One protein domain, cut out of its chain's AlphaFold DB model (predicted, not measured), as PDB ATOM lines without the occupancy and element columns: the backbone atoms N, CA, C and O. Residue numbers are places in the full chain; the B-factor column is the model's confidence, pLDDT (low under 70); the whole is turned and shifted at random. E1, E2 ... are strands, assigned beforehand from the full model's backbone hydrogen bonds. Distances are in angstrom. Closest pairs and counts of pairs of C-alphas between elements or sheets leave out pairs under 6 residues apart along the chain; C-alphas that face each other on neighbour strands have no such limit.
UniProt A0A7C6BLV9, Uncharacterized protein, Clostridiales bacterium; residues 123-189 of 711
ATOM      1  N   GLN A 123       4.042  -0.727 -25.228       90.38
ATOM      2  CA  GLN A 123       3.060  -1.471 -26.005       90.38
ATOM      3  C   GLN A 123       2.990  -2.913 -25.496       90.38
ATOM      4  O   GLN A 123       4.017  -3.539 -25.226       90.38
ATOM      5  N   VAL A 124       1.780  -3.446 -25.378       89.81
ATOM      6  CA  VAL A 124       1.525  -4.851 -25.071       89.81
ATOM      7  C   VAL A 124       1.307  -5.597 -26.385       89.81
ATOM      8  O   VAL A 124       0.388  -5.276 -27.134       89.81
ATOM      9  N   VAL A 125       2.151  -6.590 -26.665       88.88
ATOM     10  CA  VAL A 125       2.144  -7.349 -27.923       88.88
ATOM     11  C   VAL A 125       1.949  -8.834 -27.650       88.88
ATOM     12  O   VAL A 125       2.514  -9.382 -26.706       88.88
ATOM     13  N   THR A 126       1.155  -9.506 -28.481       86.12
ATOM     14  CA  THR A 126       0.954 -10.956 -28.397       86.12
ATOM     15  C   THR A 126       2.125 -11.693 -29.043       86.12
ATOM     16  O   THR A 126       2.214 -11.752 -30.267       86.12
ATOM     17  N   ALA A 127       3.031 -12.239 -28.230       80.81
ATOM     18  CA  ALA A 127       4.161 -13.055 -28.679       80.81
ATOM     19  C   ALA A 127       4.712 -13.925 -27.534       80.81
ATOM     20  O   ALA A 127       4.521 -13.614 -26.356       80.81
ATOM     21  N   GLU A 128       5.413 -15.008 -27.884       76.44
ATOM     22  CA  GLU A 128       6.041 -15.911 -26.912       76.44
ATOM     23  C   GLU A 128       7.361 -15.340 -26.359       76.44
ATOM     24  O   GLU A 128       8.056 -14.543 -26.999       76.44
ATOM     25  N   LYS A 129       7.751 -15.775 -25.152       71.06
ATOM     26  CA  LYS A 129       9.001 -15.338 -24.506       71.06
ATOM     27  C   LYS A 129      10.217 -15.668 -25.380       71.06
ATOM     28  O   LYS A 129      10.453 -16.823 -25.724       71.06
ATOM     29  N   GLY A 130      11.036 -14.657 -25.669       66.62
ATOM     30  CA  GLY A 130      12.247 -14.795 -26.487       66.62
ATOM     31  C   GLY A 130      12.022 -14.645 -27.995       66.62
ATOM     32  O   GLY A 130      12.991 -14.722 -28.754       66.62
ATOM     33  N   GLN A 131      10.787 -14.402 -28.437       73.88
ATOM     34  CA  GLN A 131      10.486 -14.062 -29.823       73.88
ATOM     35  C   GLN A 131      10.768 -12.575 -30.086       73.88
ATOM     36  O   GLN A 131      10.476 -11.709 -29.261       73.88
ATOM     37  N   LYS A 132      11.353 -12.279 -31.248       77.12
ATOM     38  CA  LYS A 132      11.553 -10.907 -31.719       77.12
ATOM     39  C   LYS A 132      10.221 -10.324 -32.196       77.12
ATOM     40  O   LYS A 132       9.487 -11.003 -32.911       77.12
ATOM     41  N   VAL A 133       9.947  -9.075 -31.832       79.19
ATOM     42  CA  VAL A 133       8.734  -8.344 -32.213       79.19
ATOM     43  C   VAL A 133       9.142  -7.164 -33.090       79.19
ATOM     44  O   VAL A 133       9.585  -6.134 -32.589       79.19
ATOM     45  N   ASP A 134       9.038  -7.323 -34.410       70.25
ATOM     46  CA  ASP A 134       9.525  -6.322 -35.371       70.25
ATOM     47  C   ASP A 134       8.615  -5.079 -35.484       70.25
ATOM     48  O   ASP A 134       9.105  -4.001 -35.817       70.25
ATOM     49  N   ASP A 135       7.331  -5.197 -35.128       74.69
ATOM     50  CA  ASP A 135       6.315  -4.142 -35.305       74.69
ATOM     51  C   ASP A 135       5.968  -3.375 -34.011       74.69
ATOM     52  O   ASP A 135       4.922  -2.733 -33.908       74.69
ATOM     53  N   CYS A 136       6.844  -3.417 -33.003       82.56
ATOM     54  CA  CYS A 136       6.630  -2.680 -31.758       82.56
ATOM     55  C   CYS A 136       6.842  -1.165 -31.947       82.56
ATOM     56  O   CYS A 136       7.897  -0.710 -32.391       82.56
ATOM     57  N   LEU A 137       5.841  -0.375 -31.569       83.81
ATOM     58  CA  LEU A 137       5.810   1.083 -31.668       83.81
ATOM     59  C   LEU A 137       6.555   1.779 -30.523       83.81
ATOM     60  O   LEU A 137       6.998   2.916 -30.683       83.81
ATOM     61  N   THR A 138       6.680   1.123 -29.366       87.44
ATOM     62  CA  THR A 138       7.405   1.647 -28.200       87.44
ATOM     63  C   THR A 138       8.824   1.076 -28.114       87.44
ATOM     64  O   THR A 138       9.062  -0.040 -28.576       87.44
ATOM     65  N   PRO A 139       9.781   1.792 -27.488       85.81
ATOM     66  CA  PRO A 139      11.156   1.301 -27.335       85.81
ATOM     67  C   PRO A 139      11.275  -0.016 -26.551       85.81
ATOM     68  O   PRO A 139      12.186  -0.796 -26.804       85.81
ATOM     69  N   LEU A 140      10.366  -0.250 -25.600       89.12
ATOM     70  CA  LEU A 140      10.245  -1.471 -24.803       89.12
ATOM     71  C   LEU A 140       8.792  -1.958 -24.850       89.12
ATOM     72  O   LEU A 140       7.876  -1.136 -24.940       89.12
ATOM     73  N   CYS A 141       8.568  -3.267 -24.759       88.62
ATOM     74  CA  CYS A 141       7.237  -3.874 -24.842       88.62
ATOM     75  C   CYS A 141       6.931  -4.813 -23.678       88.62
ATOM     76  O   CYS A 141       7.827  -5.333 -23.017       88.62
ATOM     77  N   TYR A 142       5.650  -5.075 -23.456       90.56
ATOM     78  CA  TYR A 142       5.180  -6.191 -22.639       90.56
ATOM     79  C   TYR A 142       4.642  -7.282 -23.563       90.56
ATOM     80  O   TYR A 142       4.023  -6.994 -24.584       90.56
ATOM     81  N   LEU A 143       4.888  -8.536 -23.213       88.81
ATOM     82  CA  LEU A 143       4.437  -9.700 -23.960       88.81
ATOM     83  C   LEU A 143       3.166 -10.248 -23.324       88.81
ATOM     84  O   LEU A 143       3.111 -10.444 -22.109       88.81
ATOM     85  N   ARG A 144       2.152 -10.494 -24.151       86.56
ATOM     86  CA  ARG A 144       0.903 -11.144 -23.765       86.56
ATOM     87  C   ARG A 144       0.869 -12.565 -24.314       86.56
ATOM     88  O   ARG A 144       0.820 -12.747 -25.527       86.56
ATOM     89  N   ASP A 145       0.810 -13.541 -23.418       82.06
ATOM     90  CA  ASP A 145       0.590 -14.953 -23.738       82.06
ATOM     91  C   ASP A 145      -0.692 -15.427 -23.032       82.06
ATOM     92  O   ASP A 145      -0.756 -15.566 -21.806       82.06
ATOM     93  N   GLY A 146      -1.771 -15.558 -23.807       78.25
ATOM     94  CA  GLY A 146      -3.114 -15.819 -23.288       78.25
ATOM     95  C   GLY A 146      -3.593 -14.746 -22.298       78.25
ATOM     96  O   GLY A 146      -3.859 -13.598 -22.675       78.25
ATOM     97  N   GLY A 147      -3.743 -15.147 -21.030       75.06
ATOM     98  CA  GLY A 147      -4.182 -14.291 -19.920       75.06
ATOM     99  C   GLY A 147      -3.050 -13.631 -19.124       75.06
ATOM    100  O   GLY A 147      -3.340 -12.874 -18.202       75.06
ATOM    101  N   TYR A 148      -1.786 -13.905 -19.454       80.81
ATOM    102  CA  TYR A 148      -0.627 -13.371 -18.739       80.81
ATOM    103  C   TYR A 148       0.046 -12.271 -19.555       80.81
ATOM    104  O   TYR A 148       0.338 -12.459 -20.735       80.81
ATOM    105  N   ILE A 149       0.311 -11.132 -18.915       89.19
ATOM    106  CA  ILE A 149       1.075 -10.027 -19.495       89.19
ATOM    107  C   ILE A 149       2.352  -9.869 -18.669       89.19
ATOM    108  O   ILE A 149       2.286  -9.743 -17.448       89.19
ATOM    109  N   GLU A 150       3.523  -9.895 -19.300       87.06
ATOM    110  CA  GLU A 150       4.818  -9.791 -18.619       87.06
ATOM    111  C   GLU A 150       5.785  -8.884 -19.383       87.06
ATOM    112  O   GLU A 150       5.774  -8.835 -20.610       87.06
ATOM    113  N   GLY A 151       6.655  -8.170 -18.675       88.69
ATOM    114  CA  GLY A 151       7.627  -7.256 -19.281       88.69
ATOM    115  C   GLY A 151       8.303  -6.354 -18.248       88.69
ATOM    116  O   GLY A 151       8.021  -6.492 -17.057       88.69
ATOM    117  N   PRO A 152       9.195  -5.441 -18.657       90.31
ATOM    118  CA  PRO A 152       9.453  -5.048 -20.038       90.31
ATOM    119  C   PRO A 152      10.477  -5.940 -20.759       90.31
ATOM    120  O   PRO A 152      11.421  -6.461 -20.165       90.31
ATOM    121  N   PHE A 153      10.300  -6.087 -22.069       87.25
ATOM    122  CA  PHE A 153      11.185  -6.777 -23.003       87.25
ATOM    123  C   PHE A 153      11.661  -5.804 -24.087       87.25
ATOM    124  O   PHE A 153      10.945  -4.880 -24.472       87.25
ATOM    125  N   ASP A 154      12.876  -6.014 -24.586       86.38
ATOM    126  CA  ASP A 154      13.383  -5.318 -25.767       86.38
ATOM    127  C   ASP A 154      12.832  -6.002 -27.034       86.38
ATOM    128  O   ASP A 154      13.143  -7.176 -27.267       86.38
ATOM    129  N   PRO A 155      12.043  -5.302 -27.871       83.56
ATOM    130  CA  PRO A 155      11.391  -5.893 -29.039       83.56
ATOM    131  C   PRO A 155      12.391  -6.424 -30.077       83.56
ATOM    132  O   PRO A 155      12.111  -7.402 -30.771       83.56
ATOM    133  N   SER A 156      13.591  -5.834 -30.153       81.44
ATOM    134  CA  SER A 156      14.613  -6.199 -31.140       81.44
ATOM    135  C   SER A 156      15.381  -7.475 -30.782       81.44
ATOM    136  O   SER A 156      15.879  -8.166 -31.676       81.44
ATOM    137  N   THR A 157      15.469  -7.800 -29.489       77.62
ATOM    138  CA  THR A 157      16.242  -8.941 -28.977       77.62
ATOM    139  C   THR A 157      15.396  -9.996 -28.264       77.62
ATOM    140  O   THR A 157      15.897 -11.096 -28.031       77.62
ATOM    141  N   GLY A 158      14.146  -9.686 -27.904       73.19
ATOM    142  CA  GLY A 158      13.249 -10.553 -27.131       73.19
ATOM    143  C   GLY A 158      13.709 -10.791 -25.686       73.19
ATOM    144  O   GLY A 158      13.188 -11.678 -25.008       73.19
ATOM    145  N   LYS A 159      14.721 -10.050 -25.207       80.19
ATOM    146  CA  LYS A 159      15.302 -10.207 -23.866       80.19
ATOM    147  C   LYS A 159      14.642  -9.262 -22.871       80.19
ATOM    148  O   LYS A 159      14.318  -8.128 -23.206       80.19
ATOM    149  N   GLY A 160      14.476  -9.735 -21.636       80.62
ATOM    150  CA  GLY A 160      13.965  -8.913 -20.541       80.62
ATOM    151  C   GLY A 160      14.874  -7.714 -20.280       80.62
ATOM    152  O   GLY A 160      16.101  -7.852 -20.266       80.62
ATOM    153  N   HIS A 161      14.266  -6.550 -20.086       76.62
ATOM    154  CA  HIS A 161      14.941  -5.295 -19.799       76.62
ATOM    155  C   HIS A 161      14.588  -4.850 -18.376       76.62
ATOM    156  O   HIS A 161      13.422  -4.648 -18.058       76.62
ATOM    157  N   GLY A 162      15.585  -4.712 -17.498       78.81
ATOM    158  CA  GLY A 162      15.354  -4.322 -16.102       78.81
ATOM    159  C   GLY A 162      14.578  -5.367 -15.284       78.81
ATOM    160  O   GLY A 162      14.821  -6.569 -15.402       78.81
ATOM    161  N   ASN A 163      13.673  -4.898 -14.417       74.94
ATOM    162  CA  ASN A 163      12.849  -5.753 -13.559       74.94
ATOM    163  C   ASN A 163      11.594  -6.208 -14.306       74.94
ATOM    164  O   ASN A 163      10.693  -5.410 -14.556       74.94
ATOM    165  N   ILE A 164      11.523  -7.503 -14.612       81.88
ATOM    166  CA  ILE A 164      10.346  -8.101 -15.241       81.88
ATOM    167  C   ILE A 164       9.223  -8.187 -14.202       81.88
ATOM    168  O   ILE A 164       9.391  -8.747 -13.120       81.88
ATOM    169  N   SER A 165       8.074  -7.632 -14.554       81.44
ATOM    170  CA  SER A 165       6.839  -7.604 -13.779       81.44
ATOM    171  C   SER A 165       5.736  -8.312 -14.560       81.44
ATOM    172  O   SER A 165       5.680  -8.214 -15.787       81.44
ATOM    173  N   SER A 166       4.858  -9.023 -13.852       83.44
ATOM    174  CA  SER A 166       3.624  -9.556 -14.428       83.44
ATOM    175  C   SER A 166       2.479  -8.592 -14.126       83.44
ATOM    176  O   SER A 166       2.351  -8.109 -12.998       83.44
ATOM    177  N   LEU A 167       1.682  -8.291 -15.146       82.25
ATOM    178  CA  LEU A 167       0.497  -7.450 -15.080       82.25
ATOM    179  C   LEU A 167      -0.747  -8.338 -15.197       82.25
ATOM    180  O   LEU A 167      -0.780  -9.229 -16.053       82.25
ATOM    181  N   PRO A 168      -1.778  -8.100 -14.373       77.81
ATOM    182  CA  PRO A 168      -3.053  -8.770 -14.543       77.81
ATOM    183  C   PRO A 168      -3.778  -8.203 -15.786       77.81
ATOM    184  O   PRO A 168      -3.603  -7.023 -16.114       77.81
ATOM    185  N   PRO A 169      -4.561  -9.024 -16.510       70.62
ATOM    186  CA  PRO A 169      -5.187  -8.636 -17.780       70.62
ATOM    187  C   PRO A 169      -6.259  -7.538 -17.650       70.62
ATOM    188  O   PRO A 169      -6.606  -6.918 -18.649       70.62
ATOM    189  N   ASP A 170      -6.751  -7.281 -16.438       68.00
ATOM    190  CA  ASP A 170      -7.749  -6.275 -16.050       68.00
ATOM    191  C   ASP A 170      -7.125  -5.028 -15.391       68.00
ATOM    192  O   ASP A 170      -7.810  -4.238 -14.741       68.00
ATOM    193  N   SER A 171      -5.811  -4.826 -15.535       72.81
ATOM    194  CA  SER A 171      -5.159  -3.636 -14.994       72.81
ATOM    195  C   SER A 171      -5.769  -2.364 -15.597       72.81
ATOM    196  O   SER A 171      -5.646  -2.133 -16.796       72.81
ATOM    197  N   GLY A 172      -6.317  -1.472 -14.761       69.00
ATOM    198  CA  GLY A 172      -6.830  -0.145 -15.164       69.00
ATOM    199  C   GLY A 172      -5.776   0.829 -15.720       69.00
ATOM    200  O   GLY A 172      -6.023   2.023 -15.839       69.00
ATOM    201  N   ARG A 173      -4.573   0.326 -16.015       79.25
ATOM    202  CA  ARG A 173      -3.451   1.023 -16.661       79.25
ATOM    203  C   ARG A 173      -3.178   0.499 -18.074       79.25
ATOM    204  O   ARG A 173      -2.192   0.901 -18.696       79.25
ATOM    205  N   LEU A 174      -3.995  -0.448 -18.531       85.50
ATOM    206  CA  LEU A 174      -4.016  -0.968 -19.886       85.50
ATOM    207  C   LEU A 174      -5.072  -0.206 -20.674       85.50
ATOM    208  O   LEU A 174      -6.240  -0.169 -20.297       85.50
ATOM    209  N   PHE A 175      -4.648   0.387 -21.779       85.00
ATOM    210  CA  PHE A 175      -5.499   1.205 -22.618       85.00
ATOM    211  C   PHE A 175      -5.482   0.674 -24.043       85.00
ATOM    212  O   PHE A 175      -4.422   0.601 -24.671       85.00
ATOM    213  N   THR A 176      -6.655   0.308 -24.551       84.69
ATOM    214  CA  THR A 176      -6.843  -0.052 -25.957       84.69
ATOM    215  C   THR A 176      -7.049   1.222 -26.764       84.69
ATOM    216  O   THR A 176      -7.881   2.059 -26.417       84.69
ATOM    217  N   VAL A 177      -6.266   1.390 -27.824       80.44
ATOM    218  CA  VAL A 177      -6.229   2.606 -28.636       80.44
ATOM    219  C   VAL A 177      -6.286   2.217 -30.111       80.44
ATOM    220  O   VAL A 177      -5.456   1.438 -30.579       80.44
ATOM    221  N   GLY A 178      -7.228   2.793 -30.858       78.31
ATOM    222  CA  GLY A 178      -7.253   2.689 -32.318       78.31
ATOM    223  C   GLY A 178      -6.171   3.564 -32.952       78.31
ATOM    224  O   GLY A 178      -6.117   4.770 -32.715       78.31
ATOM    225  N   LEU A 179      -5.296   2.974 -33.761       79.56
ATOM    226  CA  LEU A 179      -4.302   3.696 -34.550       79.56
ATOM    227  C   LEU A 179      -4.931   4.222 -35.851       79.56
ATOM    228  O   LEU A 179      -5.834   3.588 -36.401       79.56
ATOM    229  N   PRO A 180      -4.414   5.324 -36.426       71.50
ATOM    230  CA  PRO A 180      -4.890   5.837 -37.715       71.50
ATOM    231  C   PRO A 180      -4.672   4.867 -38.896       71.50
ATOM    232  O   PRO A 180      -5.250   5.057 -39.960       71.50
ATOM    233  N   THR A 181      -3.895   3.795 -38.708       70.94
ATOM    234  CA  THR A 181      -3.753   2.680 -39.661       70.94
ATOM    235  C   THR A 181      -4.960   1.732 -39.689       70.94
ATOM    236  O   THR A 181      -5.031   0.883 -40.575       70.94
ATOM    237  N   GLY A 182      -5.909   1.870 -38.754       68.56
ATOM    238  CA  GLY A 182      -7.072   0.989 -38.591       68.56
ATOM    239  C   GLY A 182      -6.834  -0.209 -37.663       68.56
ATOM    240  O   GLY A 182      -7.738  -1.016 -37.471       68.56
ATOM    241  N   GLU A 183      -5.636  -0.328 -37.088       78.88
ATOM    242  CA  GLU A 183      -5.270  -1.377 -36.132       78.88
ATOM    243  C   GLU A 183      -5.522  -0.918 -34.690       78.88
ATOM    244  O   GLU A 183      -5.288   0.241 -34.352       78.88
ATOM    245  N   GLU A 184      -5.950  -1.827 -33.816       82.38
ATOM    246  CA  GLU A 184      -6.018  -1.563 -32.377       82.38
ATOM    247  C   GLU A 184      -4.707  -1.975 -31.702       82.38
ATOM    248  O   GLU A 184      -4.217  -3.092 -31.882       82.38
ATOM    249  N   ALA A 185      -4.142  -1.076 -30.901       85.88
ATOM    250  CA  ALA A 185      -2.951  -1.329 -30.105       85.88
ATOM    251  C   ALA A 185      -3.259  -1.184 -28.613       85.88
ATOM    252  O   ALA A 185      -3.981  -0.284 -28.188       85.88
ATOM    253  N   LEU A 186      -2.675  -2.072 -27.810       88.44
ATOM    254  CA  LEU A 186      -2.796  -2.054 -26.357       88.44
ATOM    255  C   LEU A 186      -1.549  -1.403 -25.754       88.44
ATOM    256  O   LEU A 186      -0.431  -1.852 -26.011       88.44
ATOM    257  N   PHE A 187      -1.729  -0.368 -24.938       89.50
ATOM    258  CA  PHE A 187      -0.641   0.327 -24.251       89.50
ATOM    259  C   PHE A 187      -0.771   0.196 -22.735       89.50
ATOM    260  O   PHE A 187      -1.846   0.365 -22.171       89.50
ATOM    261  N   PHE A 188       0.348  -0.068 -22.072       87.88
ATOM    262  CA  PHE A 188       0.510  -0.010 -20.629       87.88
ATOM    263  C   PHE A 188       1.237   1.281 -20.248       87.88
ATOM    264  O   PHE A 188       2.391   1.491 -20.640       87.88
ATOM    265  N   TRP A 189       0.582   2.134 -19.460       87.75
ATOM    266  CA  TRP A 189       1.185   3.364 -18.949       87.75
ATOM    267  C   TRP A 189       1.395   3.260 -17.421       87.75
ATOM    268  O   TRP A 189       0.437   3.348 -16.655       87.75
TER     269      TRP A 189
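What this domain is: This is residues 123 to 189 of the 711 residues of an uncharacterized protein of Clostridiales bacterium (UniProt A0A7C6BLV9). A single strongly twisted sheet of six strands forms a curled wall, with the meander E2 E3 E4 at one end, the hairpin E5 and E6 at the other, and the short strand E1 between them. From edge to edge the strands' lines turn by 96 degrees and the way across the sheet turns by 84 degrees, and the edge strand E4 itself bends by 91 degrees. The printed part has 67 residues with no named helix and six named strands, E1 to E6 along the chain; the sheet's order is E4 E3 E2 E1 E6 E5, mixed. The class is all strand, though under half of the residues, 33 of 67, are in named elements. The whole is compact and rounded, with a radius of gyration of the C-alphas of 11.2 A and spans of 29 by 25 by 20 A.

Where its parts are: E1, residues 123 to 126, begins at C-alpha 123 (3.060, -1.471, -26.005) and is 10.0 A long. E2 is residues 141 to 145, 13.0 A, and E3 is residues 148 to 153, 14.2 A. E4, residues 160 to 167, is 14.6 A long and bends at Asn 163, C-alpha (12.849, -5.753, -13.559). E5 is residues 174 to 178, 13.4 A. E6, residues 184 to 188, 13.5 A, ends at C-alpha 188 (0.510, -0.010, -20.629).

How they stand to each other: E1 and E2 are parallel neighbours at 29 degrees, with N 144 and O 125 2.8 A apart. E2 and E3 form an antiparallel hairpin, with N 143 and O 150 at 2.8 A. E3 and E4 form another, with N 165 and O 151 at 2.8 A. On the other side of E1, E6 is antiparallel at 119 degrees, with N 124 and O 186 at 2.8 A. E6 and E5 form a hairpin, with N 177 and O 185 at 2.9 A. E4 and E5, the edge strands, are apart.

The domain as a whole: The C-alphas farthest apart, those of Asn 163 and Gly 182, are 32.7 A from each other. The printed part has no cut. The link from E1 to E2, residues 127 to 140, is long. Mean pLDDT of the printed part is 81.1; residues 130, 170, 172 and 182 are under 70.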